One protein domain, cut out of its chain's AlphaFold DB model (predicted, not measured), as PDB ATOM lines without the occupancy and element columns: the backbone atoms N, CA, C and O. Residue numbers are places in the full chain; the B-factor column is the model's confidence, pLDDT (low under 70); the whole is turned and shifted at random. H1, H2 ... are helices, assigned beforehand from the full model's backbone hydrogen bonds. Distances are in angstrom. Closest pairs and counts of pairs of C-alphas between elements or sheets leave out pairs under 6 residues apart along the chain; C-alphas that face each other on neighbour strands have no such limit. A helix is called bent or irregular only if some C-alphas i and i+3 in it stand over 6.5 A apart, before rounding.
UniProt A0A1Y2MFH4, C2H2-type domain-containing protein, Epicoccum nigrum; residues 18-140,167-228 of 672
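AT A GLANCE: This is residues 18 to 140 and 167 to 228 of the 672 residues of the protein "C2H2-type domain-containing protein" of Epicoccum nigrum (UniProt A0A1Y2MFH4). One very long helix, H6, gives the model its long axis: the long helix H2 runs back beside it at a shallow tilt, the shorter H3 and H5 join these two toward one end in a loose up-and-down bundle of four, each helix running against the one before it in the chain, and at the other end residues 206 to 228 of H6 stick out as a bare arm. The short H4 folds back on H5, while H1 makes a V with the first part of H2, and residues 34 to 41 at its tip stick out. The printed part has 185 residues with six named helices, H1 to H6 in chain order, and no named strand; the class is all helix. The whole is extended, with a radius of gyration of the C-alphas of 26.2 A and spans of 98 by 30 by 22 A, the arm adding much of the length.

HOW THE PARTS SIT: H6, residues 167 to 228, touches H2, residues 40 to 87, with residues 181 to 198 alone, beside residues 50 to 71 of H2. Their closest C-alphas, those of Leu 64 and Ser 188, are 7.0 A apart, and the two run opposite ways at a shallow tilt of 31 degrees. H2 forms a helical hairpin with H3, residues 94 to 108, and touches it with residues 74 to 85 alone; the closest C-alphas, those of Leu 85 and Gln 96, are 6.0 A apart, at a shallow tilt of 11 degrees. H3 touches H5, residues 122 to 139, opposite ways at a steep tilt of 38 degrees; the closest C-alphas are those of Leu 108 and Leu 127, 6.3 A apart. H5 touches H6, with Thr 126 and Leu 173 closest at 7.0 A between C-alphas, at a tilt of 35.3 degrees that is only just steep. H3 and H6 are near each other, while H2 and H5 are apart. H4, residues 111 to 117, forms a helical hairpin with H5, where the C-alphas of His 114 and Glu 124 come closest at 6.3 A. H1, residues 18 to 33, is close to H2 but not clearly touching it: the closest C-alphas, those of Val 33 and Leu 46, are 7.6 A apart, and the two run opposite ways at a steep tilt of 39 degrees. H1 and H6 are apart. Every O i to N i+4 pair is within hydrogen-bond range in H3 and H6, against 11 of 12 in H1, 41 of 44 in H2, 12 of 14 in H5 and 0 of 3 in H4, where 3 of 4 O i to N i+3 pairs are within range.

IN THESE COORDINATES: H6 measures 91.4 A from C-alpha 167 at (365.112, 484.835, 914.022) to C-alpha 228 at (384.742, 542.139, 845.582). H2, residues 40 to 87, measures 67.4 A; it is neither bent nor irregular, but only just, with C-alphas 62 and 65 6.5 A apart. H5, residues 122 to 139, measures 27.1 A and is likewise only just neither bent nor irregular, with C-alphas 136 and 139 6.2 A apart. H1, residues 18 to 33, begins with C-alpha 18 at (387.657, 502.205, 898.172) and measures 22.7 A. H3, residues 94 to 108, measures 21.6 A. H4, residues 111 to 117, measures 10.5 A and is irregular, with C-alphas 112 and 115 7.4 A apart.

THE WHOLE: The two C-alphas farthest apart are those of His 92 and Arg 228, at 98.3 A. Without residues 34 to 41 and 206 to 228, which stand free, the body spans 68 by 27 by 19 A. Residues 141 to 166 are cut out, and C-alphas 140 and 167 are 13.4 A apart across the cut, which lies in the link from H5 to H6. Of the links that are printed whole, H3 to H4 and H4 to H5 are tight, H1 to H2 and H2 to H3 are short, and none is long. The mean pLDDT of the printed part is 71.2, with 91 residues under 70, among them residues 18 to 43 and 64 to 120; H6 has a mean of 87.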
ATOM      1  N   HIS A  18     386.895 502.415 899.415       42.50
ATOM      2  CA  HIS A  18     387.657 502.205 898.172       42.50
ATOM      3  C   HIS A  18     386.910 502.584 896.876       42.50
ATOM      4  O   HIS A  18     387.521 503.023 895.906       42.50
ATOM      5  N   MET A  19     385.581 502.457 896.849       42.28
ATOM      6  CA  MET A  19     384.763 502.900 895.709       42.28
ATOM      7  C   MET A  19     384.533 504.420 895.731       42.28
ATOM      8  O   MET A  19     384.288 505.037 894.694       42.28
ATOM      9  N   MET A  20     384.641 505.019 896.922       45.31
ATOM     10  CA  MET A  20     384.692 506.464 897.097       45.31
ATOM     11  C   MET A  20     386.002 507.035 896.573       45.31
ATOM     12  O   MET A  20     385.924 508.072 895.951       45.31
ATOM     13  N   LEU A  21     387.149 506.365 896.727       49.75
ATOM     14  CA  LEU A  21     388.434 506.870 896.226       49.75
ATOM     15  C   LEU A  21     388.498 506.942 894.693       49.75
ATOM     16  O   LEU A  21     388.889 507.970 894.170       49.75
ATOM     17  N   GLU A  22     388.018 505.938 893.949       51.97
ATOM     18  CA  GLU A  22     387.975 506.041 892.472       51.97
ATOM     19  C   GLU A  22     386.933 507.060 891.981       51.97
ATOM     20  O   GLU A  22     387.135 507.744 890.975       51.97
ATOM     21  N   ALA A  23     385.797 507.176 892.677       50.44
ATOM     22  CA  ALA A  23     384.804 508.198 892.373       50.44
ATOM     23  C   ALA A  23     385.286 509.598 892.786       50.44
ATOM     24  O   ALA A  23     384.981 510.556 892.087       50.44
ATOM     25  N   GLU A  24     386.035 509.729 893.881       60.16
ATOM     26  CA  GLU A  24     386.653 510.967 894.354       60.16
ATOM     27  C   GLU A  24     387.823 511.376 893.482       60.16
ATOM     28  O   GLU A  24     387.905 512.558 893.201       60.16
ATOM     29  N   ASP A  25     388.639 510.456 892.971       64.56
ATOM     30  CA  ASP A  25     389.687 510.751 891.990       64.56
ATOM     31  C   ASP A  25     389.061 511.271 890.691       64.56
ATOM     32  O   ASP A  25     389.435 512.329 890.191       64.56
ATOM     33  N   LEU A  26     387.998 510.619 890.196       57.25
ATOM     34  CA  LEU A  26     387.238 511.113 889.039       57.25
ATOM     35  C   LEU A  26     386.512 512.445 889.320       57.25
ATOM     36  O   LEU A  26     386.323 513.253 888.410       57.25
ATOM     37  N   LEU A  27     386.079 512.687 890.561       57.19
ATOM     38  CA  LEU A  27     385.462 513.950 890.981       57.19
ATOM     39  C   LEU A  27     386.502 515.042 891.266       57.19
ATOM     40  O   LEU A  27     386.176 516.217 891.122       57.19
ATOM     41  N   ALA A  28     387.721 514.690 891.659       65.81
ATOM     42  CA  ALA A  28     388.857 515.582 891.850       65.81
ATOM     43  C   ALA A  28     389.398 516.021 890.490       65.81
ATOM     44  O   ALA A  28     389.644 517.209 890.303       65.81
ATOM     45  N   ASP A  29     389.436 515.111 889.514       65.44
ATOM     46  CA  ASP A  29     389.669 515.427 888.106       65.44
ATOM     47  C   ASP A  29     388.601 516.396 887.579       65.44
ATOM     48  O   ASP A  29     388.927 517.415 886.984       65.44
ATOM     49  N   LEU A  30     387.312 516.161 887.853       57.25
ATOM     50  CA  LEU A  30     386.245 517.086 887.437       57.25
ATOM     51  C   LEU A  30     386.283 518.448 888.161       57.25
ATOM     52  O   LEU A  30     385.885 519.455 887.575       57.25
ATOM     53  N   ARG A  31     386.744 518.506 889.419       65.75
ATOM     54  CA  ARG A  31     386.881 519.763 890.182       65.75
ATOM     55  C   ARG A  31     388.127 520.552 889.794       65.75
ATOM     56  O   ARG A  31     388.049 521.776 889.730       65.75
ATOM     57  N   SER A  32     389.249 519.888 889.511       62.41
ATOM     58  CA  SER A  32     390.464 520.551 889.020       62.41
ATOM     59  C   SER A  32     390.203 521.211 887.663       62.41
ATOM     60  O   SER A  32     390.579 522.360 887.444       62.41
ATOM     61  N   VAL A  33     389.407 520.555 886.820       57.50
ATOM     62  CA  VAL A  33     388.901 521.059 885.538       57.50
ATOM     63  C   VAL A  33     388.100 522.361 885.651       57.50
ATOM     64  O   VAL A  33     388.173 523.201 884.759       57.50
ATOM     65  N   GLN A  34     387.369 522.579 886.746       56.78
ATOM     66  CA  GLN A  34     386.586 523.803 886.954       56.78
ATOM     67  C   GLN A  34     387.452 525.057 887.184       56.78
ATOM     68  O   GLN A  34     386.933 526.169 887.124       56.78
ATOM     69  N   SER A  35     388.756 524.886 887.436       52.41
ATOM     70  CA  SER A  35     389.709 525.981 887.669       52.41
ATOM     71  C   SER A  35     390.553 526.376 886.450       52.41
ATOM     72  O   SER A  35     391.291 527.355 886.524       52.41
ATOM     73  N   VAL A  36     390.441 525.663 885.324       52.22
ATOM     74  CA  VAL A  36     391.294 525.869 884.142       52.22
ATOM     75  C   VAL A  36     390.457 526.464 883.016       52.22
ATOM     76  O   VAL A  36     389.732 525.743 882.332       52.22
ATOM     77  N   HIS A  37     390.489 527.792 882.864       49.31
ATOM     78  CA  HIS A  37     389.489 528.484 882.046       49.31
ATOM     79  C   HIS A  37     389.920 528.888 880.623       49.31
ATOM     80  O   HIS A  37     389.026 529.149 879.819       49.31
ATOM     81  N   ASP A  38     391.206 528.855 880.239       46.75
ATOM     82  CA  ASP A  38     391.630 529.579 879.019       46.75
ATOM     83  C   ASP A  38     392.490 528.831 877.981       46.75
ATOM     84  O   ASP A  38     392.701 529.383 876.900       46.75
ATOM     85  N   ASP A  39     392.921 527.581 878.198       62.94
ATOM     86  CA  ASP A  39     393.774 526.893 877.210       62.94
ATOM     87  C   ASP A  39     393.002 525.977 876.232       62.94
ATOM     88  O   ASP A  39     392.112 525.195 876.588       62.94
ATOM     89  N   PHE A  40     393.339 526.067 874.943       52.75
ATOM     90  CA  PHE A  40     392.665 525.341 873.858       52.75
ATOM     91  C   PHE A  40     392.993 523.839 873.886       52.75
ATOM     92  O   PHE A  40     392.180 523.003 873.471       52.75
ATOM     93  N   GLU A  41     394.179 523.491 874.389       56.94
ATOM     94  CA  GLU A  41     394.631 522.109 874.554       56.94
ATOM     95  C   GLU A  41     393.896 521.405 875.702       56.94
ATOM     96  O   GLU A  41     393.497 520.236 875.577       56.94
ATOM     97  N   ASP A  42     393.549 522.163 876.743       69.25
ATOM     98  CA  ASP A  42     392.710 521.687 877.835       69.25
ATOM     99  C   ASP A  42     391.294 521.382 877.359       69.25
ATOM    100  O   ASP A  42     390.768 520.326 877.692       69.25
ATOM    101  N   LYS A  43     390.698 522.166 876.448       65.06
ATOM    102  CA  LYS A  43     389.359 521.851 875.898       65.06
ATOM    103  C   LYS A  43     389.288 520.495 875.180       65.06
ATOM    104  O   LYS A  43     388.260 519.812 875.247       65.06
ATOM    105  N   ARG A  44     390.356 520.052 874.500       72.06
ATOM    106  CA  ARG A  44     390.400 518.713 873.871       72.06
ATOM    107  C   ARG A  44     390.579 517.597 874.894       72.06
ATOM    108  O   ARG A  44     389.882 516.583 874.795       72.06
ATOM    109  N   ARG A  45     391.484 517.777 875.861       75.06
ATOM    110  CA  ARG A  45     391.666 516.831 876.975       75.06
ATOM    111  C   ARG A  45     390.383 516.695 877.788       75.06
ATOM    112  O   ARG A  45     389.951 515.577 878.050       75.06
ATOM    113  N   LEU A  46     389.712 517.812 878.048       71.25
ATOM    114  CA  LEU A  46     388.399 517.887 878.673       71.25
ATOM    115  C   LEU A  46     387.369 517.063 877.917       71.25
ATOM    116  O   LEU A  46     386.781 516.176 878.517       71.25
ATOM    117  N   LYS A  47     387.202 517.257 876.601       73.56
ATOM    118  CA  LYS A  47     386.262 516.449 875.798       73.56
ATOM    119  C   LYS A  47     386.550 514.940 875.885       73.56
ATOM    120  O   LYS A  47     385.613 514.144 875.925       73.56
ATOM    121  N   LEU A  48     387.819 514.532 875.955       77.38
ATOM    122  CA  LEU A  48     388.225 513.128 876.121       77.38
ATOM    123  C   LEU A  48     387.916 512.575 877.522       77.38
ATOM    124  O   LEU A  48     387.331 511.494 877.633       77.38
ATOM    125  N   ILE A  49     388.263 513.316 878.578       76.62
ATOM    126  CA  ILE A  49     387.942 512.973 879.974       76.62
ATOM    127  C   ILE A  49     386.423 512.882 880.143       76.62
ATOM    128  O   ILE A  49     385.907 511.919 880.715       76.62
ATOM    129  N   PHE A  50     385.694 513.826 879.554       74.88
ATOM    130  CA  PHE A  50     384.242 513.867 879.543       74.88
ATOM    131  C   PHE A  50     383.626 512.663 878.845       74.88
ATOM    132  O   PHE A  50     382.751 511.999 879.390       74.88
ATOM    133  N   ALA A  51     384.113 512.324 877.650       72.12
ATOM    134  CA  ALA A  51     383.628 511.169 876.907       72.12
ATOM    135  C   ALA A  51     383.851 509.863 877.688       72.12
ATOM    136  O   ALA A  51     382.965 509.003 877.727       72.12
ATOM    137  N   ARG A  52     385.007 509.724 878.355       77.94
ATOM    138  CA  ARG A  52     385.334 508.555 879.182       77.94
ATOM    139  C   ARG A  52     384.433 508.469 880.417       77.94
ATOM    140  O   ARG A  52     383.783 507.444 880.618       77.94
ATOM    141  N   THR A  53     384.349 509.541 881.202       71.44
ATOM    142  CA  THR A  53     383.515 509.621 882.419       71.44
ATOM    143  C   THR A  53     382.034 509.436 882.107       71.44
ATOM    144  O   THR A  53     381.358 508.623 882.739       71.44
ATOM    145  N   PHE A  54     381.530 510.104 881.070       72.19
ATOM    146  CA  PHE A  54     380.151 509.973 880.623       72.19
ATOM    147  C   PHE A  54     379.830 508.551 880.158       72.19
ATOM    148  O   PHE A  54     378.772 508.026 880.502       72.19
ATOM    149  N   SER A  55     380.731 507.890 879.421       71.44
ATOM    150  CA  SER A  55     380.543 506.497 878.989       71.44
ATOM    151  C   SER A  55     380.414 505.545 880.185       71.44
ATOM    152  O   SER A  55     379.468 504.751 880.250       71.44
ATOM    153  N   THR A  56     381.291 505.689 881.183       70.50
ATOM    154  CA  THR A  56     381.258 504.899 882.423       70.50
ATOM    155  C   THR A  56     379.967 505.143 883.211       70.50
ATOM    156  O   THR A  56     379.238 504.197 883.530       70.50
ATOM    157  N   LEU A  57     379.614 506.410 883.455       64.50
ATOM    158  CA  LEU A  57     378.399 506.786 884.185       64.50
ATOM    159  C   LEU A  57     377.127 506.363 883.445       64.50
ATOM    160  O   LEU A  57     376.154 505.939 884.069       64.50
ATOM    161  N   LYS A  58     377.122 506.413 882.111       67.56
ATOM    162  CA  LYS A  58     376.022 505.927 881.270       67.56
ATOM    163  C   LYS A  58     375.868 504.411 881.374       67.56
ATOM    164  O   LYS A  58     374.738 503.934 881.487       67.56
ATOM    165  N   GLY A  59     376.969 503.660 881.396       71.69
ATOM    166  CA  GLY A  59     376.958 502.216 881.637       71.69
ATOM    167  C   GLY A  59     376.349 501.856 882.997       71.69
ATOM    168  O   GLY A  59     375.477 500.986 883.077       71.69
ATOM    169  N   LEU A  60     376.736 502.574 884.056       63.22
ATOM    170  CA  LEU A  60     376.177 502.412 885.405       63.22
ATOM    171  C   LEU A  60     374.691 502.795 885.460       63.22
ATOM    172  O   LEU A  60     373.853 502.019 885.922       63.22
ATOM    173  N   SER A  61     374.342 503.950 884.892       64.31
ATOM    174  CA  SER A  61     372.974 504.465 884.765       64.31
ATOM    175  C   SER A  61     372.030 503.511 884.029       64.31
ATOM    176  O   SER A  61     370.857 503.421 884.382       64.31
ATOM    177  N   GLN A  62     372.508 502.747 883.043       71.00
ATOM    178  CA  GLN A  62     371.690 501.745 882.346       71.00
ATOM    179  C   GLN A  62     371.454 500.477 883.177       71.00
ATOM    180  O   GLN A  62     370.393 499.850 883.069       71.00
ATOM    181  N   LYS A  63     372.424 500.088 884.013       72.81
ATOM    182  CA  LYS A  63     372.337 498.900 884.874       72.81
ATOM    183  C   LYS A  63     371.480 499.161 886.120       72.81
ATOM    184  O   LYS A  63     370.664 498.312 886.486       72.81
ATOM    185  N   LEU A  64     371.574 500.354 886.707       61.91
ATOM    186  CA  LEU A  64     370.894 500.716 887.956       61.91
ATOM    187  C   LEU A  64     369.361 500.529 887.944       61.91
ATOM    188  O   LEU A  64     368.840 499.918 888.870       61.91
ATOM    189  N   PRO A  65     368.599 500.945 886.913       67.56
ATOM    190  CA  PRO A  65     367.150 500.744 886.856       67.56
ATOM    191  C   PRO A  65     366.728 499.275 886.749       67.56
ATOM    192  O   PRO A  65     365.582 498.941 887.050       67.56
ATOM    193  N   ARG A  66     367.604 498.381 886.264       69.56
ATOM    194  CA  ARG A  66     367.341 496.932 886.286       69.56
ATOM    195  C   ARG A  66     367.494 496.393 887.705       69.56
ATOM    196  O   ARG A  66     366.618 495.656 888.148       69.56
ATOM    197  N   ILE A  67     368.536 496.829 888.410       61.16
ATOM    198  CA  ILE A  67     368.789 496.492 889.816       61.16
ATOM    199  C   ILE A  67     367.662 497.049 890.699       61.16
ATOM    200  O   ILE A  67     367.004 496.284 891.390       61.16
ATOM    201  N   GLN A  68     367.324 498.336 890.569       58.88
ATOM    202  CA  GLN A  68     366.211 498.975 891.284       58.88
ATOM    203  C   GLN A  68     364.862 498.315 890.996       58.88
ATOM    204  O   GLN A  68     364.055 498.173 891.903       58.88
ATOM    205  N   ARG A  69     364.569 497.893 889.756       68.94
ATOM    206  CA  ARG A  69     363.313 497.173 889.467       68.94
ATOM    207  C   ARG A  69     363.280 495.784 890.082       68.94
ATOM    208  O   ARG A  69     362.200 495.356 890.480       68.94
ATOM    209  N   LYS A  70     364.419 495.084 890.133       66.31
ATOM    210  CA  LYS A  70     364.524 493.821 890.864       66.31
ATOM    211  C   LYS A  70     364.297 494.088 892.349       66.31
ATOM    212  O   LYS A  70     363.279 493.628 892.845       66.31
ATOM    213  N   LEU A  71     365.103 494.943 892.983       54.50
ATOM    214  CA  LEU A  71     364.966 495.342 894.392       54.50
ATOM    215  C   LEU A  71     363.547 495.792 894.740       54.50
ATOM    216  O   LEU A  71     362.941 495.230 895.634       54.50
ATOM    217  N   LYS A  72     362.934 496.685 893.962       62.69
ATOM    218  CA  LYS A  72     361.564 497.159 894.207       62.69
ATOM    219  C   LYS A  72     360.509 496.066 894.033       62.69
ATOM    220  O   LYS A  72     359.492 496.097 894.721       62.69
ATOM    221  N   ARG A  73     360.716 495.086 893.143       65.81
ATOM    222  CA  ARG A  73     359.860 493.886 893.067       65.81
ATOM    223  C   ARG A  73     360.048 493.019 894.308       65.81
ATOM    224  O   ARG A  73     359.041 492.646 894.906       65.81
ATOM    225  N   LEU A  74     361.294 492.783 894.724       54.22
ATOM    226  CA  LEU A  74     361.619 492.070 895.963       54.22
ATOM    227  C   LEU A  74     360.975 492.756 897.167       54.22
ATOM    228  O   LEU A  74     360.311 492.099 897.957       54.22
ATOM    229  N   TRP A  75     361.062 494.081 897.237       56.78
ATOM    230  CA  TRP A  75     360.520 494.901 898.310       56.78
ATOM    231  C   TRP A  75     359.000 495.008 898.268       56.78
ATOM    232  O   TRP A  75     358.343 494.985 899.295       56.78
ATOM    233  N   SER A  76     358.382 495.060 897.087       61.12
ATOM    234  CA  SER A  76     356.919 494.984 896.979       61.12
ATOM    235  C   SER A  76     356.392 493.621 897.435       61.12
ATOM    236  O   SER A  76     355.320 493.535 898.037       61.12
ATOM    237  N   ASN A  77     357.174 492.562 897.207       58.38
ATOM    238  CA  ASN A  77     356.899 491.239 897.740       58.38
ATOM    239  C   ASN A  77     357.172 491.196 899.248       58.38
ATOM    240  O   ASN A  77     356.356 490.619 899.953       58.38
ATOM    241  N   SER A  78     358.211 491.884 899.744       50.66
ATOM    242  CA  SER A  78     358.574 492.038 901.166       50.66
ATOM    243  C   SER A  78     357.563 492.853 901.967       50.66
ATOM    244  O   SER A  78     357.263 492.511 903.097       50.66
ATOM    245  N   ALA A  79     356.979 493.902 901.394       52.34
ATOM    246  CA  ALA A  79     355.951 494.718 902.023       52.34
ATOM    247  C   ALA A  79     354.646 493.926 902.121       52.34
ATOM    248  O   ALA A  79     354.039 493.870 903.185       52.34
ATOM    249  N   LYS A  80     354.272 493.204 901.053       61.50
ATOM    250  CA  LYS A  80     353.194 492.201 901.103       61.50
ATOM    251  C   LYS A  80     353.503 491.096 902.116       61.50
ATOM    252  O   LYS A  80     352.581 490.597 902.755       61.50
ATOM    253  N   LEU A  81     354.775 490.733 902.275       49.12
ATOM    254  CA  LEU A  81     355.279 489.788 903.270       49.12
ATOM    255  C   LEU A  81     355.117 490.330 904.690       49.12
ATOM    256  O   LEU A  81     354.537 489.638 905.504       49.12
ATOM    257  N   LYS A  82     355.566 491.560 904.974       53.22
ATOM    258  CA  LYS A  82     355.449 492.261 906.262       53.22
ATOM    259  C   LYS A  82     353.988 492.432 906.646       53.22
ATOM    260  O   LYS A  82     353.623 492.166 907.780       53.22
ATOM    261  N   ASP A  83     353.143 492.780 905.684       58.06
ATOM    262  CA  ASP A  83     351.699 492.916 905.861       58.06
ATOM    263  C   ASP A  83     351.027 491.542 906.096       58.06
ATOM    264  O   ASP A  83     350.081 491.405 906.870       58.06
ATOM    265  N   ARG A  84     351.542 490.466 905.480       55.41
ATOM    266  CA  ARG A  84     351.148 489.073 905.776       55.41
ATOM    267  C   ARG A  84     351.671 488.586 907.135       55.41
ATOM    268  O   ARG A  84     350.908 487.960 907.855       55.41
ATOM    269  N   LEU A  85     352.902 488.918 907.516       49.56
ATOM    270  CA  LEU A  85     353.536 488.632 908.808       49.56
ATOM    271  C   LEU A  85     352.806 489.344 909.950       49.56
ATOM    272  O   LEU A  85     352.492 488.713 910.952       49.56
ATOM    273  N   ALA A  86     352.450 490.617 909.764       55.31
ATOM    274  CA  ALA A  86     351.651 491.403 910.698       55.31
ATOM    275  C   ALA A  86     350.239 490.819 910.868       55.31
ATOM    276  O   ALA A  86     349.763 490.689 911.993       55.31
ATOM    277  N   ARG A  87     349.598 490.364 909.778       58.25
ATOM    278  CA  ARG A  87     348.332 489.602 909.838       58.25
ATOM    279  C   ARG A  87     348.486 488.211 910.466       58.25
ATOM    280  O   ARG A  87     347.528 487.680 911.022       58.25
ATOM    281  N   CYS A  88     349.678 487.624 910.405       47.66
ATOM    282  CA  CYS A  88     350.021 486.343 911.022       47.66
ATOM    283  C   CYS A  88     350.600 486.479 912.436       47.66
ATOM    284  O   CYS A  88     350.959 485.463 913.017       47.66
ATOM    285  N   ARG A  89     350.662 487.682 913.024       49.28
ATOM    286  CA  ARG A  89     351.251 487.917 914.356       49.28
ATOM    287  C   ARG A  89     350.572 487.109 915.480       49.28
ATOM    288  O   ARG A  89     351.195 486.888 916.505       49.28
ATOM    289  N   ASN A  90     349.361 486.594 915.229       46.41
ATOM    290  CA  ASN A  90     348.603 485.703 916.118       46.41
ATOM    291  C   ASN A  90     348.348 484.285 915.542       46.41
ATOM    292  O   ASN A  90     347.466 483.587 916.036       46.41
ATOM    293  N   ARG A  91     349.035 483.835 914.475       47.94
ATOM    294  CA  ARG A  91     348.873 482.467 913.923       47.94
ATOM    295  C   ARG A  91     350.220 481.812 913.595       47.94
ATOM    296  O   ARG A  91     351.123 482.483 913.122       47.94
ATOM    297  N   HIS A  92     350.287 480.492 913.812       54.03
ATOM    298  CA  HIS A  92     351.434 479.572 913.687       54.03
ATOM    299  C   HIS A  92     352.705 480.086 912.969       54.03
ATOM    300  O   HIS A  92     352.698 480.398 911.774       54.03
ATOM    301  N   PHE A  93     353.819 480.021 913.710       51.00
ATOM    302  CA  PHE A  93     355.207 480.360 913.352       51.00
ATOM    303  C   PHE A  93     355.695 479.783 912.003       51.00
ATOM    304  O   PHE A  93     356.532 480.390 911.333       51.00
ATOM    305  N   SER A  94     355.137 478.656 911.541       56.16
ATOM    306  CA  SER A  94     355.555 477.991 910.294       56.16
ATOM    307  C   SER A  94     355.352 478.844 909.035       56.16
ATOM    308  O   SER A  94     356.132 478.748 908.088       56.16
ATOM    309  N   LYS A  95     354.348 479.735 909.017       54.00
ATOM    310  CA  LYS A  95     354.107 480.625 907.867       54.00
ATOM    311  C   LYS A  95     355.109 481.773 907.801       54.00
ATOM    312  O   LYS A  95     355.500 482.163 906.708       54.00
ATOM    313  N   GLN A  96     355.539 482.300 908.947       57.41
ATOM    314  CA  GLN A  96     356.504 483.402 909.023       57.41
ATOM    315  C   GLN A  96     357.891 482.969 908.521       57.41
ATOM    316  O   GLN A  96     358.533 483.705 907.775       57.41
ATOM    317  N   TRP A  97     358.291 481.735 908.831       61.66
ATOM    318  CA  TRP A  97     359.557 481.151 908.384       61.66
ATOM    319  C   TRP A  97     359.608 480.835 906.890       61.66
ATOM    320  O   TRP A  97     360.614 481.120 906.242       61.66
ATOM    321  N   TRP A  98     358.521 480.315 906.312       66.06
ATOM    322  CA  TRP A  98     358.443 480.100 904.861       66.06
ATOM    323  C   TRP A  98     358.670 481.406 904.085       66.06
ATOM    324  O   TRP A  98     359.406 481.448 903.101       66.06
ATOM    325  N   PHE A  99     358.094 482.499 904.580       61.25
ATOM    326  CA  PHE A  99     358.252 483.821 903.989       61.25
ATOM    327  C   PHE A  99     359.674 484.382 904.126       61.25
ATOM    328  O   PHE A  99     360.194 484.953 903.168       61.25
ATOM    329  N   LEU A 100     360.311 484.207 905.286       67.38
ATOM    330  CA  LEU A 100     361.699 484.617 905.514       67.38
ATOM    331  C   LEU A 100     362.668 483.870 904.582       67.38
ATOM    332  O   LEU A 100     363.557 484.481 903.992       67.38
ATOM    333  N   LYS A 101     362.432 482.568 904.383       69.31
ATOM    334  CA  LYS A 101     363.194 481.710 903.472       69.31
ATOM    335  C   LYS A 101     363.099 482.176 902.015       69.31
ATOM    336  O   LYS A 101     364.126 482.371 901.374       69.31
ATOM    337  N   GLU A 102     361.892 482.426 901.506       69.19
ATOM    338  CA  GLU A 102     361.690 482.967 900.149       69.19
ATOM    339  C   GLU A 102     362.336 484.344 899.956       69.19
ATOM    340  O   GLU A 102     362.897 484.652 898.904       69.19
ATOM    341  N   TYR A 103     362.299 485.182 900.991       65.50
ATOM    342  CA  TYR A 103     362.931 486.490 900.931       65.50
ATOM    343  C   TYR A 103     364.462 486.401 900.872       65.50
ATOM    344  O   TYR A 103     365.081 487.104 900.076       65.50
ATOM    345  N   LEU A 104     365.073 485.511 901.659       67.81
ATOM    346  CA  LEU A 104     366.517 485.281 901.616       67.81
ATOM    347  C   LEU A 104     366.950 484.712 900.253       67.81
ATOM    348  O   LEU A 104     367.937 485.188 899.703       67.81
ATOM    349  N   TYR A 105     366.184 483.806 899.635       69.44
ATOM    350  CA  TYR A 105     366.479 483.334 898.270       69.44
ATOM    351  C   TYR A 105     366.473 484.464 897.230       69.44
ATOM    352  O   TYR A 105     367.359 484.534 896.381       69.44
ATOM    353  N   LEU A 106     365.521 485.394 897.329       65.25
ATOM    354  CA  LEU A 106     365.457 486.573 896.460       65.25
ATOM    355  C   LEU A 106     366.642 487.532 896.656       65.25
ATOM    356  O   LEU A 106     367.077 488.181 895.703       65.25
ATOM    357  N   VAL A 107     367.158 487.629 897.882       63.44
ATOM    358  CA  VAL A 107     368.353 488.413 898.215       63.44
ATOM    359  C   VAL A 107     369.613 487.759 897.636       63.44
ATOM    360  O   VAL A 107     370.444 488.458 897.063       63.44
ATOM    361  N   LEU A 108     369.738 486.431 897.696       67.06
ATOM    362  CA  LEU A 108     370.872 485.703 897.108       67.06
ATOM    363  C   LEU A 108     370.922 485.784 895.579       67.06
ATOM    364  O   LEU A 108     371.998 485.775 894.986       67.06
ATOM    365  N   ASP A 109     369.784 486.003 894.929       67.12
ATOM    366  CA  ASP A 109     369.697 486.280 893.491       67.12
ATOM    367  C   ASP A 109     370.385 487.606 893.071       67.12
ATOM    368  O   ASP A 109     370.548 487.902 891.879       67.12
ATOM    369  N   MET A 110     370.814 488.423 894.045       60.25
ATOM    370  CA  MET A 110     371.603 489.646 893.847       60.25
ATOM    371  C   MET A 110     373.123 489.401 893.837       60.25
ATOM    372  O   MET A 110     373.873 490.312 893.478       60.25
ATOM    373  N   LYS A 111     373.588 488.180 894.136       62.69
ATOM    374  CA  LYS A 111     375.011 487.785 894.156       62.69
ATOM    375  C   LYS A 111     375.812 488.162 892.893       62.69
ATOM    376  O   LYS A 111     376.965 488.555 893.045       62.69
ATOM    377  N   PRO A 112     375.260 488.184 891.660       65.94
ATOM    378  CA  PRO A 112     376.013 488.615 890.474       65.94
ATOM    379  C   PRO A 112     376.416 490.099 890.459       65.94
ATOM    380  O   PRO A 112     377.164 490.511 889.577       65.94
ATOM    381  N   PHE A 113     375.883 490.919 891.371       56.06
ATOM    382  CA  PHE A 113     376.087 492.370 891.380       56.06
ATOM    383  C   PHE A 113     377.049 492.854 892.479       56.06
ATOM    384  O   PHE A 113     377.354 494.044 892.501       56.06
ATOM    385  N   HIS A 114     377.545 491.968 893.356       60.06
ATOM    386  CA  HIS A 114     378.367 492.356 894.515       60.06
ATOM    387  C   HIS A 114     379.721 492.970 894.120       60.06
ATOM    388  O   HIS A 114     380.107 493.991 894.681       60.06
ATOM    389  N   THR A 115     380.373 492.449 893.073       53.59
ATOM    390  CA  THR A 115     381.674 492.944 892.579       53.59
ATOM    391  C   THR A 115     381.651 494.397 892.102       53.59
ATOM    392  O   THR A 115     382.702 495.013 891.959       53.59
ATOM    393  N   VAL A 116     380.466 494.949 891.827       55.62
ATOM    394  CA  VAL A 116     380.286 496.325 891.338       55.62
ATOM    395  C   VAL A 116     379.898 497.288 892.462       55.62
ATOM    396  O   VAL A 116     379.990 498.495 892.272       55.62
ATOM    397  N   LEU A 117     379.407 496.780 893.595       58.03
ATOM    398  CA  LEU A 117     378.785 497.603 894.634       58.03
ATOM    399  C   LEU A 117     379.681 497.824 895.850       58.03
ATOM    400  O   LEU A 117     379.534 498.854 896.499       58.03
ATOM    401  N   GLU A 118     380.598 496.902 896.149       65.50
ATOM    402  CA  GLU A 118     381.506 497.057 897.283       65.50
ATOM    403  C   GLU A 118     382.770 496.194 897.124       65.50
ATOM    404  O   GLU A 118     382.699 494.972 897.247       65.50
ATOM    405  N   PRO A 119     383.953 496.798 896.908       53.47
ATOM    406  CA  PRO A 119     385.226 496.070 896.919       53.47
ATOM    407  C   PRO A 119     385.611 495.553 898.316       53.47
ATOM    408  O   PRO A 119     386.431 494.650 898.433       53.47
ATOM    409  N   GLY A 120     385.030 496.130 899.377       69.19
ATOM    410  CA  GLY A 120     385.324 495.791 900.775       69.19
ATOM    411  C   GLY A 120     384.653 494.512 901.283       69.19
ATOM    412  O   GLY A 120     384.829 494.165 902.444       69.19
ATOM    413  N   GLY A 121     383.868 493.826 900.446       74.19
ATOM    414  CA  GLY A 121     383.273 492.531 900.780       74.19
ATOM    415  C   GLY A 121     382.144 492.568 901.820       74.19
ATOM    416  O   GLY A 121     381.616 491.510 902.137       74.19
ATOM    417  N   GLY A 122     381.725 493.738 902.321       78.38
ATOM    418  CA  GLY A 122     380.660 493.867 903.326       78.38
ATOM    419  C   GLY A 122     379.348 493.232 902.864       78.38
ATOM    420  O   GLY A 122     378.842 492.306 903.497       78.38
ATOM    421  N   LEU A 123     378.853 493.637 901.692       76.75
ATOM    422  CA  LEU A 123     377.681 493.017 901.068       76.75
ATOM    423  C   LEU A 123     377.874 491.515 900.787       76.75
ATOM    424  O   LEU A 123     376.930 490.739 900.925       76.75
ATOM    425  N   GLU A 124     379.075 491.089 900.395       78.62
ATOM    426  CA  GLU A 124     379.376 489.676 900.138       78.62
ATOM    427  C   GLU A 124     379.330 488.853 901.429       78.62
ATOM    428  O   GLU A 124     378.740 487.775 901.447       78.62
ATOM    429  N   GLN A 125     379.847 489.396 902.530       82.12
ATOM    430  CA  GLN A 125     379.785 488.796 903.854       82.12
ATOM    431  C   GLN A 125     378.339 488.721 904.359       82.12
ATOM    432  O   GLN A 125     377.929 487.677 904.862       82.12
ATOM    433  N   THR A 126     377.534 489.771 904.165       77.69
ATOM    434  CA  THR A 126     376.098 489.777 904.495       77.69
ATOM    435  C   THR A 126     375.325 488.744 903.662       77.69
ATOM    436  O   THR A 126     374.493 488.009 904.198       77.69
ATOM    437  N   LEU A 127     375.616 488.632 902.360       78.06
ATOM    438  CA  LEU A 127     375.028 487.615 901.478       78.06
ATOM    439  C   LEU A 127     375.471 486.201 901.870       78.06
ATOM    440  O   LEU A 127     374.661 485.278 901.860       78.06
ATOM    441  N   HIS A 128     376.729 486.029 902.267       82.19
ATOM    442  CA  HIS A 128     377.249 484.750 902.729       82.19
ATOM    443  C   HIS A 128     376.635 484.334 904.075       82.19
ATOM    444  O   HIS A 128     376.266 483.177 904.248       82.19
ATOM    445  N   GLN A 129     376.433 485.270 905.005       83.00
ATOM    446  CA  GLN A 129     375.712 485.022 906.260       83.00
ATOM    447  C   GLN A 129     374.243 484.649 906.008       83.00
ATOM    448  O   GLN A 129     373.714 483.741 906.650       83.00
ATOM    449  N   ALA A 130     373.593 485.288 905.031       77.81
ATOM    450  CA  ALA A 130     372.254 484.911 904.583       77.81
ATOM    451  C   ALA A 130     372.218 483.495 903.966       77.81
ATOM    452  O   ALA A 130     371.292 482.732 904.246       77.81
ATOM    453  N   GLU A 131     373.235 483.115 903.180       81.38
ATOM    454  CA  GLU A 131     373.429 481.748 902.665       81.38
ATOM    455  C   GLU A 131     373.605 480.725 903.786       81.38
ATOM    456  O   GLU A 131     372.953 479.681 903.767       81.38
ATOM    457  N   GLN A 132     374.449 481.026 904.774       84.00
ATOM    458  CA  GLN A 132     374.702 480.147 905.913       84.00
ATOM    459  C   GLN A 132     373.437 479.930 906.752       84.00
ATOM    460  O   GLN A 132     373.131 478.793 907.107       84.00
ATOM    461  N   LEU A 133     372.650 480.983 907.001       78.19
ATOM    462  CA  LEU A 133     371.362 480.868 907.693       78.19
ATOM    463  C   LEU A 133     370.339 480.054 906.895       78.19
ATOM    464  O   LEU A 133     369.622 479.229 907.463       78.19
ATOM    465  N   LEU A 134     370.285 480.233 905.572       76.50
ATOM    466  CA  LEU A 134     369.432 479.416 904.710       76.50
ATOM    467  C   LEU A 134     369.853 477.944 904.709       76.50
ATOM    468  O   LEU A 134     368.990 477.070 904.772       76.50
ATOM    469  N   ALA A 135     371.154 477.660 904.680       78.56
ATOM    470  CA  ALA A 135     371.678 476.301 904.742       78.56
ATOM    471  C   ALA A 135     371.397 475.639 906.103       78.56
ATOM    472  O   ALA A 135     370.964 474.488 906.143       78.56
ATOM    473  N   ALA A 136     371.549 476.377 907.208       74.94
ATOM    474  CA  ALA A 136     371.194 475.914 908.551       74.94
ATOM    475  C   ALA A 136     369.681 475.649 908.694       74.94
ATOM    476  O   ALA A 136     369.271 474.707 909.374       74.94
ATOM    477  N   SER A 137     368.844 476.404 907.968       67.94
ATOM    478  CA  SER A 137     367.386 476.207 907.938       67.94
ATOM    479  C   SER A 137     366.935 474.884 907.289       67.94
ATOM    480  O   SER A 137     365.774 474.493 907.408       67.94
ATOM    481  N   CYS A 138     367.825 474.157 906.602       56.34
ATOM    482  CA  CYS A 138     367.510 472.878 905.953       56.34
ATOM    483  C   CYS A 138     367.385 471.692 906.927       56.34
ATOM    484  O   CYS A 138     366.838 470.660 906.546       56.34
ATOM    485  N   VAL A 139     367.831 471.833 908.181       51.78
ATOM    486  CA  VAL A 139     367.666 470.816 909.247       51.78
ATOM    487  C   VAL A 139     366.249 470.840 909.847       51.78
ATOM    488  O   VAL A 139     365.875 470.008 910.671       51.78
ATOM    489  N   TRP A 140     365.418 471.787 909.419       54.53
ATOM    490  CA  TRP A 140     364.151 472.077 910.066       54.53
ATOM    491  C   TRP A 140     363.065 471.172 909.478       54.53
ATOM    492  O   TRP A 140     363.010 471.010 908.252       54.53
ATOM    493  N   TYR A 167     366.109 483.879 914.494       78.75
ATOM    494  CA  TYR A 167     365.112 484.835 914.022       78.75
ATOM    495  C   TYR A 167     365.607 486.280 914.179       78.75
ATOM    496  O   TYR A 167     365.500 487.077 913.244       78.75
ATOM    497  N   GLN A 168     366.201 486.618 915.328       82.50
ATOM    498  CA  GLN A 168     366.749 487.953 915.561       82.50
ATOM    499  C   GLN A 168     367.917 488.268 914.612       82.50
ATOM    500  O   GLN A 168     368.000 489.379 914.082       82.50
ATOM    501  N   GLN A 169     368.778 487.288 914.330       84.94
ATOM    502  CA  GLN A 169     369.863 487.425 913.357       84.94
ATOM    503  C   GLN A 169     369.328 487.688 911.943       84.94
ATOM    504  O   GLN A 169     369.826 488.574 911.246       84.94
ATOM    505  N   ALA A 170     368.268 486.987 911.532       79.75
ATOM    506  CA  ALA A 170     367.635 487.221 910.242       79.75
ATOM    507  C   ALA A 170     366.992 488.618 910.149       79.75
ATOM    508  O   ALA A 170     367.124 489.286 909.125       79.75
ATOM    509  N   VAL A 171     366.352 489.104 911.219       81.81
ATOM    510  CA  VAL A 171     365.811 490.475 911.279       81.81
ATOM    511  C   VAL A 171     366.921 491.524 911.144       81.81
ATOM    512  O   VAL A 171     366.749 492.495 910.405       81.81
ATOM    513  N   ASN A 172     368.074 491.315 911.783       83.69
ATOM    514  CA  ASN A 172     369.216 492.225 911.672       83.69
ATOM    515  C   ASN A 172     369.783 492.266 910.240       83.69
ATOM    516  O   ASN A 172     370.046 493.350 909.719       83.69
ATOM    517  N   LEU A 173     369.894 491.117 909.563       81.19
ATOM    518  CA  LEU A 173     370.304 491.056 908.151       81.19
ATOM    519  C   LEU A 173     369.314 491.778 907.229       81.19
ATOM    520  O   LEU A 173     369.718 492.487 906.308       81.19
ATOM    521  N   LEU A 174     368.008 491.648 907.485       79.75
ATOM    522  CA  LEU A 174     366.982 492.376 906.734       79.75
ATOM    523  C   LEU A 174     367.116 493.891 906.888       79.75
ATOM    524  O   LEU A 174     366.894 494.621 905.920       79.75
ATOM    525  N   GLN A 175     367.462 494.357 908.088       85.00
ATOM    526  CA  GLN A 175     367.687 495.772 908.348       85.00
ATOM    527  C   GLN A 175     368.934 496.278 907.612       85.00
ATOM    528  O   GLN A 175     368.849 497.286 906.919       85.00
ATOM    529  N   GLN A 176     370.041 495.530 907.642       84.25
ATOM    530  CA  GLN A 176     371.246 495.878 906.878       84.25
ATOM    531  C   GLN A 176     370.954 495.993 905.374       84.25
ATOM    532  O   GLN A 176     371.339 496.967 904.732       84.25
ATOM    533  N   LEU A 177     370.208 495.043 904.801       81.81
ATOM    534  CA  LEU A 177     369.828 495.080 903.383       81.81
ATOM    535  C   LEU A 177     368.927 496.273 903.030       81.81
ATOM    536  O   LEU A 177     369.021 496.801 901.920       81.81
ATOM    537  N   TYR A 178     368.068 496.709 903.954       82.50
ATOM    538  CA  TYR A 178     367.278 497.929 903.781       82.50
ATOM    539  C   TYR A 178     368.164 499.175 903.714       82.50
ATOM    540  O   TYR A 178     367.981 500.032 902.847       82.50
ATOM    541  N   ASP A 179     369.150 499.255 904.603       82.62
ATOM    542  CA  ASP A 179     370.084 500.376 904.655       82.62
ATOM    543  C   ASP A 179     370.951 500.419 903.380       82.62
ATOM    544  O   ASP A 179     371.169 501.497 902.811       82.62
ATOM    545  N   TYR A 180     371.309 499.255 902.819       81.19
ATOM    546  CA  TYR A 180     371.931 499.157 901.493       81.19
ATOM    547  C   TYR A 180     371.014 499.655 900.360       81.19
ATOM    548  O   TYR A 180     371.486 500.365 899.472       81.19
ATOM    549  N   GLU A 181     369.710 499.351 900.357       83.62
ATOM    550  CA  GLU A 181     368.785 499.862 899.324       83.62
ATOM    551  C   GLU A 181     368.671 501.395 899.357       83.62
ATOM    552  O   GLU A 181     368.665 502.048 898.302       83.62
ATOM    553  N   ASN A 182     368.620 501.979 900.555       82.25
ATOM    554  CA  ASN A 182     368.601 503.431 900.733       82.25
ATOM    555  C   ASN A 182     369.897 504.063 900.219       82.25
ATOM    556  O   ASN A 182     369.859 505.038 899.464       82.25
ATOM    557  N   THR A 183     371.033 503.444 900.535       82.25
ATOM    558  CA  THR A 183     372.357 503.866 900.066       82.25
ATOM    559  C   THR A 183     372.465 503.790 898.537       82.25
ATOM    560  O   THR A 183     372.868 504.751 897.880       82.25
ATOM    561  N   LEU A 184     371.996 502.700 897.921       79.56
ATOM    562  CA  LEU A 184     371.941 502.554 896.459       79.56
ATOM    563  C   LEU A 184     371.000 503.567 895.796       79.56
ATOM    564  O   LEU A 184     371.266 504.039 894.687       79.56
ATOM    565  N   SER A 185     369.890 503.907 896.450       82.06
ATOM    566  CA  SER A 185     368.956 504.922 895.961       82.06
ATOM    567  C   SER A 185     369.569 506.321 896.004       82.06
ATOM    568  O   SER A 185     369.427 507.066 895.029       82.06
ATOM    569  N   TYR A 186     370.311 506.645 897.066       84.62
ATOM    570  CA  TYR A 186     371.093 507.874 897.166       84.62
ATOM    571  C   TYR A 186     372.147 507.956 896.053       84.62
ATOM    572  O   TYR A 186     372.130 508.903 895.264       84.62
ATOM    573  N   TYR A 187     372.972 506.919 895.871       80.12
ATOM    574  CA  TYR A 187     373.961 506.886 894.787       80.12
ATOM    575  C   TYR A 187     373.323 506.960 893.397       80.12
ATOM    576  O   TYR A 187     373.821 507.665 892.517       80.12
ATOM    577  N   SER A 188     372.176 506.303 893.189       82.69
ATOM    578  CA  SER A 188     371.417 506.426 891.942       82.69
ATOM    579  C   SER A 188     371.049 507.868 891.634       82.69
ATOM    580  O   SER A 188     371.090 508.271 890.467       82.69
ATOM    581  N   TRP A 189     370.596 508.601 892.647       87.75
ATOM    582  CA  TRP A 189     370.200 509.990 892.505       87.75
ATOM    583  C   TRP A 189     371.419 510.867 892.216       87.75
ATOM    584  O   TRP A 189     371.383 511.635 891.253       87.75
ATOM    585  N   THR A 190     372.519 510.676 892.948       82.62
ATOM    586  CA  THR A 190     373.774 511.414 892.756       82.62
ATOM    587  C   THR A 190     374.330 511.211 891.347       82.62
ATOM    588  O   THR A 190     374.557 512.188 890.638       82.62
ATOM    589  N   VAL A 191     374.426 509.967 890.864       79.19
ATOM    590  CA  VAL A 191     374.885 509.658 889.493       79.19
ATOM    591  C   VAL A 191     373.977 510.291 888.434       79.19
ATOM    592  O   VAL A 191     374.459 510.837 887.443       79.19
ATOM    593  N   LYS A 192     372.651 510.267 888.627       80.31
ATOM    594  CA  LYS A 192     371.707 510.936 887.712       80.31
ATOM    595  C   LYS A 192     371.849 512.458 887.741       80.31
ATOM    596  O   LYS A 192     371.639 513.099 886.714       80.31
ATOM    597  N   SER A 193     372.148 513.038 888.900       85.81
ATOM    598  CA  SER A 193     372.402 514.472 889.042       85.81
ATOM    599  C   SER A 193     373.675 514.874 888.295       85.81
ATOM    600  O   SER A 193     373.620 515.741 887.426       85.81
ATOM    601  N   GLN A 194     374.768 514.143 888.520       80.94
ATOM    602  CA  GLN A 194     376.050 514.342 887.843       80.94
ATOM    603  C   GLN A 194     375.921 514.182 886.321       80.94
ATOM    604  O   GLN A 194     376.359 515.039 885.565       80.94
ATOM    605  N   LEU A 195     375.206 513.160 885.836       82.06
ATOM    606  CA  LEU A 195     374.938 512.999 884.399       82.06
ATOM    607  C   LEU A 195     374.142 514.160 883.779       82.06
ATOM    608  O   LEU A 195     374.311 514.435 882.591       82.06
ATOM    609  N   ARG A 196     373.262 514.820 884.543       87.56
ATOM    610  CA  ARG A 196     372.543 516.018 884.072       87.56
ATOM    611  C   ARG A 196     373.468 517.229 884.001       87.56
ATOM    612  O   ARG A 196     373.407 517.946 883.011       87.56
ATOM    613  N   GLN A 197     374.333 517.416 884.999       86.50
ATOM    614  CA  GLN A 197     375.355 518.466 884.978       86.50
ATOM    615  C   GLN A 197     376.318 518.272 883.806       86.50
ATOM    616  O   GLN A 197     376.552 519.210 883.052       86.50
ATOM    617  N   LEU A 198     376.782 517.040 883.578       82.50
ATOM    618  CA  LEU A 198     377.633 516.733 882.434       82.50
ATOM    619  C   LEU A 198     376.902 517.023 881.105       82.50
ATOM    620  O   LEU A 198     377.402 517.737 880.245       82.50
ATOM    621  N   ARG A 199     375.657 516.577 880.933       84.94
ATOM    622  CA  ARG A 199     374.922 516.915 879.703       84.94
ATOM    623  C   ARG A 199     374.801 518.431 879.478       84.94
ATOM    624  O   ARG A 199     374.940 518.880 878.350       84.94
ATOM    625  N   SER A 200     374.602 519.207 880.543       89.75
ATOM    626  CA  SER A 200     374.566 520.670 880.453       89.75
ATOM    627  C   SER A 200     375.899 521.262 879.987       89.75
ATOM    628  O   SER A 200     375.892 522.186 879.183       89.75
ATOM    629  N   VAL A 201     377.036 520.745 880.467       85.06
ATOM    630  CA  VAL A 201     378.366 521.216 880.040       85.06
ATOM    631  C   VAL A 201     378.638 520.847 878.577       85.06
ATOM    632  O   VAL A 201     379.147 521.671 877.819       85.06
ATOM    633  N   GLU A 202     378.245 519.644 878.148       88.31
ATOM    634  CA  GLU A 202     378.325 519.221 876.741       88.31
ATOM    635  C   GLU A 202     377.524 520.167 875.829       88.31
ATOM    636  O   GLU A 202     378.062 520.662 874.841       88.31
ATOM    637  N   GLU A 203     376.289 520.506 876.213       88.81
ATOM    638  CA  GLU A 203     375.444 521.460 875.481       88.81
ATOM    639  C   GLU A 203     376.082 522.861 875.396       88.81
ATOM    640  O   GLU A 203     376.039 523.488 874.337       88.81
ATOM    641  N   THR A 204     376.732 523.344 876.464       88.94
ATOM    642  CA  THR A 204     377.435 524.643 876.430       88.94
ATOM    643  C   THR A 204     378.675 524.638 875.534       88.94
ATOM    644  O   THR A 204     378.921 525.622 874.837       88.94
ATOM    645  N   LEU A 205     379.434 523.537 875.499       84.19
ATOM    646  CA  LEU A 205     380.605 523.404 874.624       84.19
ATOM    647  C   LEU A 205     380.201 523.335 873.147       84.19
ATOM    648  O   LEU A 205     380.885 523.903 872.293       84.19
ATOM    649  N   ASP A 206     379.091 522.663 872.844       85.62
ATOM    650  CA  ASP A 206     378.543 522.600 871.490       85.62
ATOM    651  C   ASP A 206     378.028 523.969 871.015       85.62
ATOM    652  O   ASP A 206     378.207 524.315 869.841       85.62
ATOM    653  N   GLU A 207     377.433 524.772 871.902       90.62
ATOM    654  CA  GLU A 207     376.994 526.131 871.565       90.62
ATOM    655  C   GLU A 207     378.184 527.085 871.363       90.62
ATOM    656  O   GLU A 207     378.180 527.856 870.404       90.62
ATOM    657  N   GLU A 208     379.255 526.979 872.163       91.06
ATOM    658  CA  GLU A 208     380.495 527.747 871.948       91.06
ATOM    659  C   GLU A 208     381.135 527.407 870.586       91.06
ATOM    660  O   GLU A 208     381.492 528.298 869.807       91.06
ATOM    661  N   ASP A 209     381.230 526.116 870.245       88.12
ATOM    662  CA  ASP A 209     381.737 525.666 868.941       88.12
ATOM    663  C   ASP A 209     380.840 526.143 867.788       88.12
ATOM    664  O   ASP A 209     381.322 526.479 866.697       88.12
ATOM    665  N   ARG A 210     379.520 526.184 868.002       89.25
ATOM    666  CA  ARG A 210     378.566 526.721 867.030       89.25
ATOM    667  C   ARG A 210     378.758 528.222 866.833       89.25
ATOM    668  O   ARG A 210     378.754 528.666 865.683       89.25
ATOM    669  N   GLN A 211     378.953 528.979 867.908       93.81
ATOM    670  CA  GLN A 211     379.182 530.420 867.857       93.81
ATOM    671  C   GLN A 211     380.481 530.753 867.112       93.81
ATOM    672  O   GLN A 211     380.443 531.528 866.155       93.81
ATOM    673  N   LYS A 212     381.586 530.055 867.406       91.69
ATOM    674  CA  LYS A 212     382.855 530.211 866.669       91.69
ATOM    675  C   LYS A 212     382.709 529.951 865.171       91.69
ATOM    676  O   LYS A 212     383.262 530.677 864.349       91.69
ATOM    677  N   ARG A 213     381.923 528.942 864.774       90.38
ATOM    678  CA  ARG A 213     381.645 528.676 863.347       90.38
ATOM    679  C   ARG A 213     380.834 529.790 862.687       90.38
ATOM    680  O   ARG A 213     380.980 530.004 861.484       90.38
ATOM    681  N   LEU A 214     379.952 530.461 863.426       93.38
ATOM    682  CA  LEU A 214     379.191 531.600 862.911       93.38
ATOM    683  C   LEU A 214     380.085 532.830 862.748       93.38
ATOM    684  O   LEU A 214     380.027 533.461 861.695       93.38
ATOM    685  N   GLU A 215     380.947 533.115 863.721       92.50
ATOM    686  CA  GLU A 215     381.941 534.194 863.651       92.50
ATOM    687  C   GLU A 215     382.922 533.972 862.492       92.50
ATOM    688  O   GLU A 215     383.136 534.867 861.675       92.50
ATOM    689  N   GLN A 216     383.424 532.744 862.324       95.25
ATOM    690  CA  GLN A 216     384.275 532.382 861.189       95.25
ATOM    691  C   GLN A 216     383.560 532.597 859.848       95.25
ATOM    692  O   GLN A 216     384.132 533.175 858.926       95.25
ATOM    693  N   ARG A 217     382.285 532.204 859.734       90.31
ATOM    694  CA  ARG A 217     381.490 532.464 858.521       90.31
ATOM    695  C   ARG A 217     381.258 533.950 858.278       90.31
ATOM    696  O   ARG A 217     381.244 534.376 857.127       90.31
ATOM    697  N   GLN A 218     381.046 534.741 859.327       94.44
ATOM    698  CA  GLN A 218     380.928 536.192 859.189       94.44
ATOM    699  C   GLN A 218     382.238 536.805 858.686       94.44
ATOM    700  O   GLN A 218     382.190 537.666 857.807       94.44
ATOM    701  N   HIS A 219     383.385 536.321 859.169       93.69
ATOM    702  CA  HIS A 219     384.702 536.733 858.690       93.69
ATOM    703  C   HIS A 219     384.952 536.320 857.229       93.69
ATOM    704  O   HIS A 219     385.424 537.118 856.426       93.69
ATOM    705  N   GLU A 220     384.561 535.108 856.828       94.12
ATOM    706  CA  GLU A 220     384.632 534.677 855.423       94.12
ATOM    707  C   GLU A 220     383.766 535.567 854.518       94.12
ATOM    708  O   GLU A 220     384.229 536.051 853.485       94.12
ATOM    709  N   ILE A 221     382.530 535.867 854.934       95.88
ATOM    710  CA  ILE A 221     381.625 536.746 854.181       95.88
ATOM    711  C   ILE A 221     382.172 538.179 854.102       95.88
ATOM    712  O   ILE A 221     382.032 538.828 853.059       95.88
ATOM    713  N   SER A 222     382.771 538.707 855.174       93.38
ATOM    714  CA  SER A 222     383.365 540.049 855.158       93.38
ATOM    715  C   SER A 222     384.591 540.104 854.243       93.38
ATOM    716  O   SER A 222     384.699 541.030 853.435       93.38
ATOM    717  N   MET A 223     385.435 539.069 854.255       91.38
ATOM    718  CA  MET A 223     386.570 538.928 853.339       91.38
ATOM    719  C   MET A 223     386.128 538.809 851.876       91.38
ATOM    720  O   MET A 223     386.711 539.451 851.002       91.38
ATOM    721  N   GLU A 224     385.050 538.079 851.581       96.38
ATOM    722  CA  GLU A 224     384.480 538.023 850.228       96.38
ATOM    723  C   GLU A 224     383.943 539.381 849.752       96.38
ATOM    724  O   GLU A 224     384.031 539.709 848.563       96.38
ATOM    725  N   ARG A 225     383.355 540.178 850.656       96.44
ATOM    726  CA  ARG A 225     382.902 541.543 850.342       96.44
ATOM    727  C   ARG A 225     384.090 542.455 850.055       96.44
ATOM    728  O   ARG A 225     384.069 543.149 849.040       96.44
ATOM    729  N   LEU A 226     385.130 542.400 850.887       95.94
ATOM    730  CA  LEU A 226     386.359 543.165 850.690       95.94
ATOM    731  C   LEU A 226     387.047 542.788 849.373       95.94
ATOM    732  O   LEU A 226     387.410 543.663 848.591       95.94
ATOM    733  N   ALA A 227     387.140 541.495 849.058       94.88
ATOM    734  CA  ALA A 227     387.708 541.023 847.799       94.88
ATOM    735  C   ALA A 227     386.925 541.534 846.576       94.88
ATOM    736  O   ALA A 227     387.522 541.941 845.577       94.88
ATOM    737  N   ARG A 228     385.584 541.556 846.642       97.12
ATOM    738  CA  ARG A 228     384.742 542.139 845.582       97.12
ATOM    739  C   ARG A 228     384.947 543.644 845.445       97.12
ATOM    740  O   ARG A 228     385.040 544.129 844.320       97.12
TER     741      ARG A 228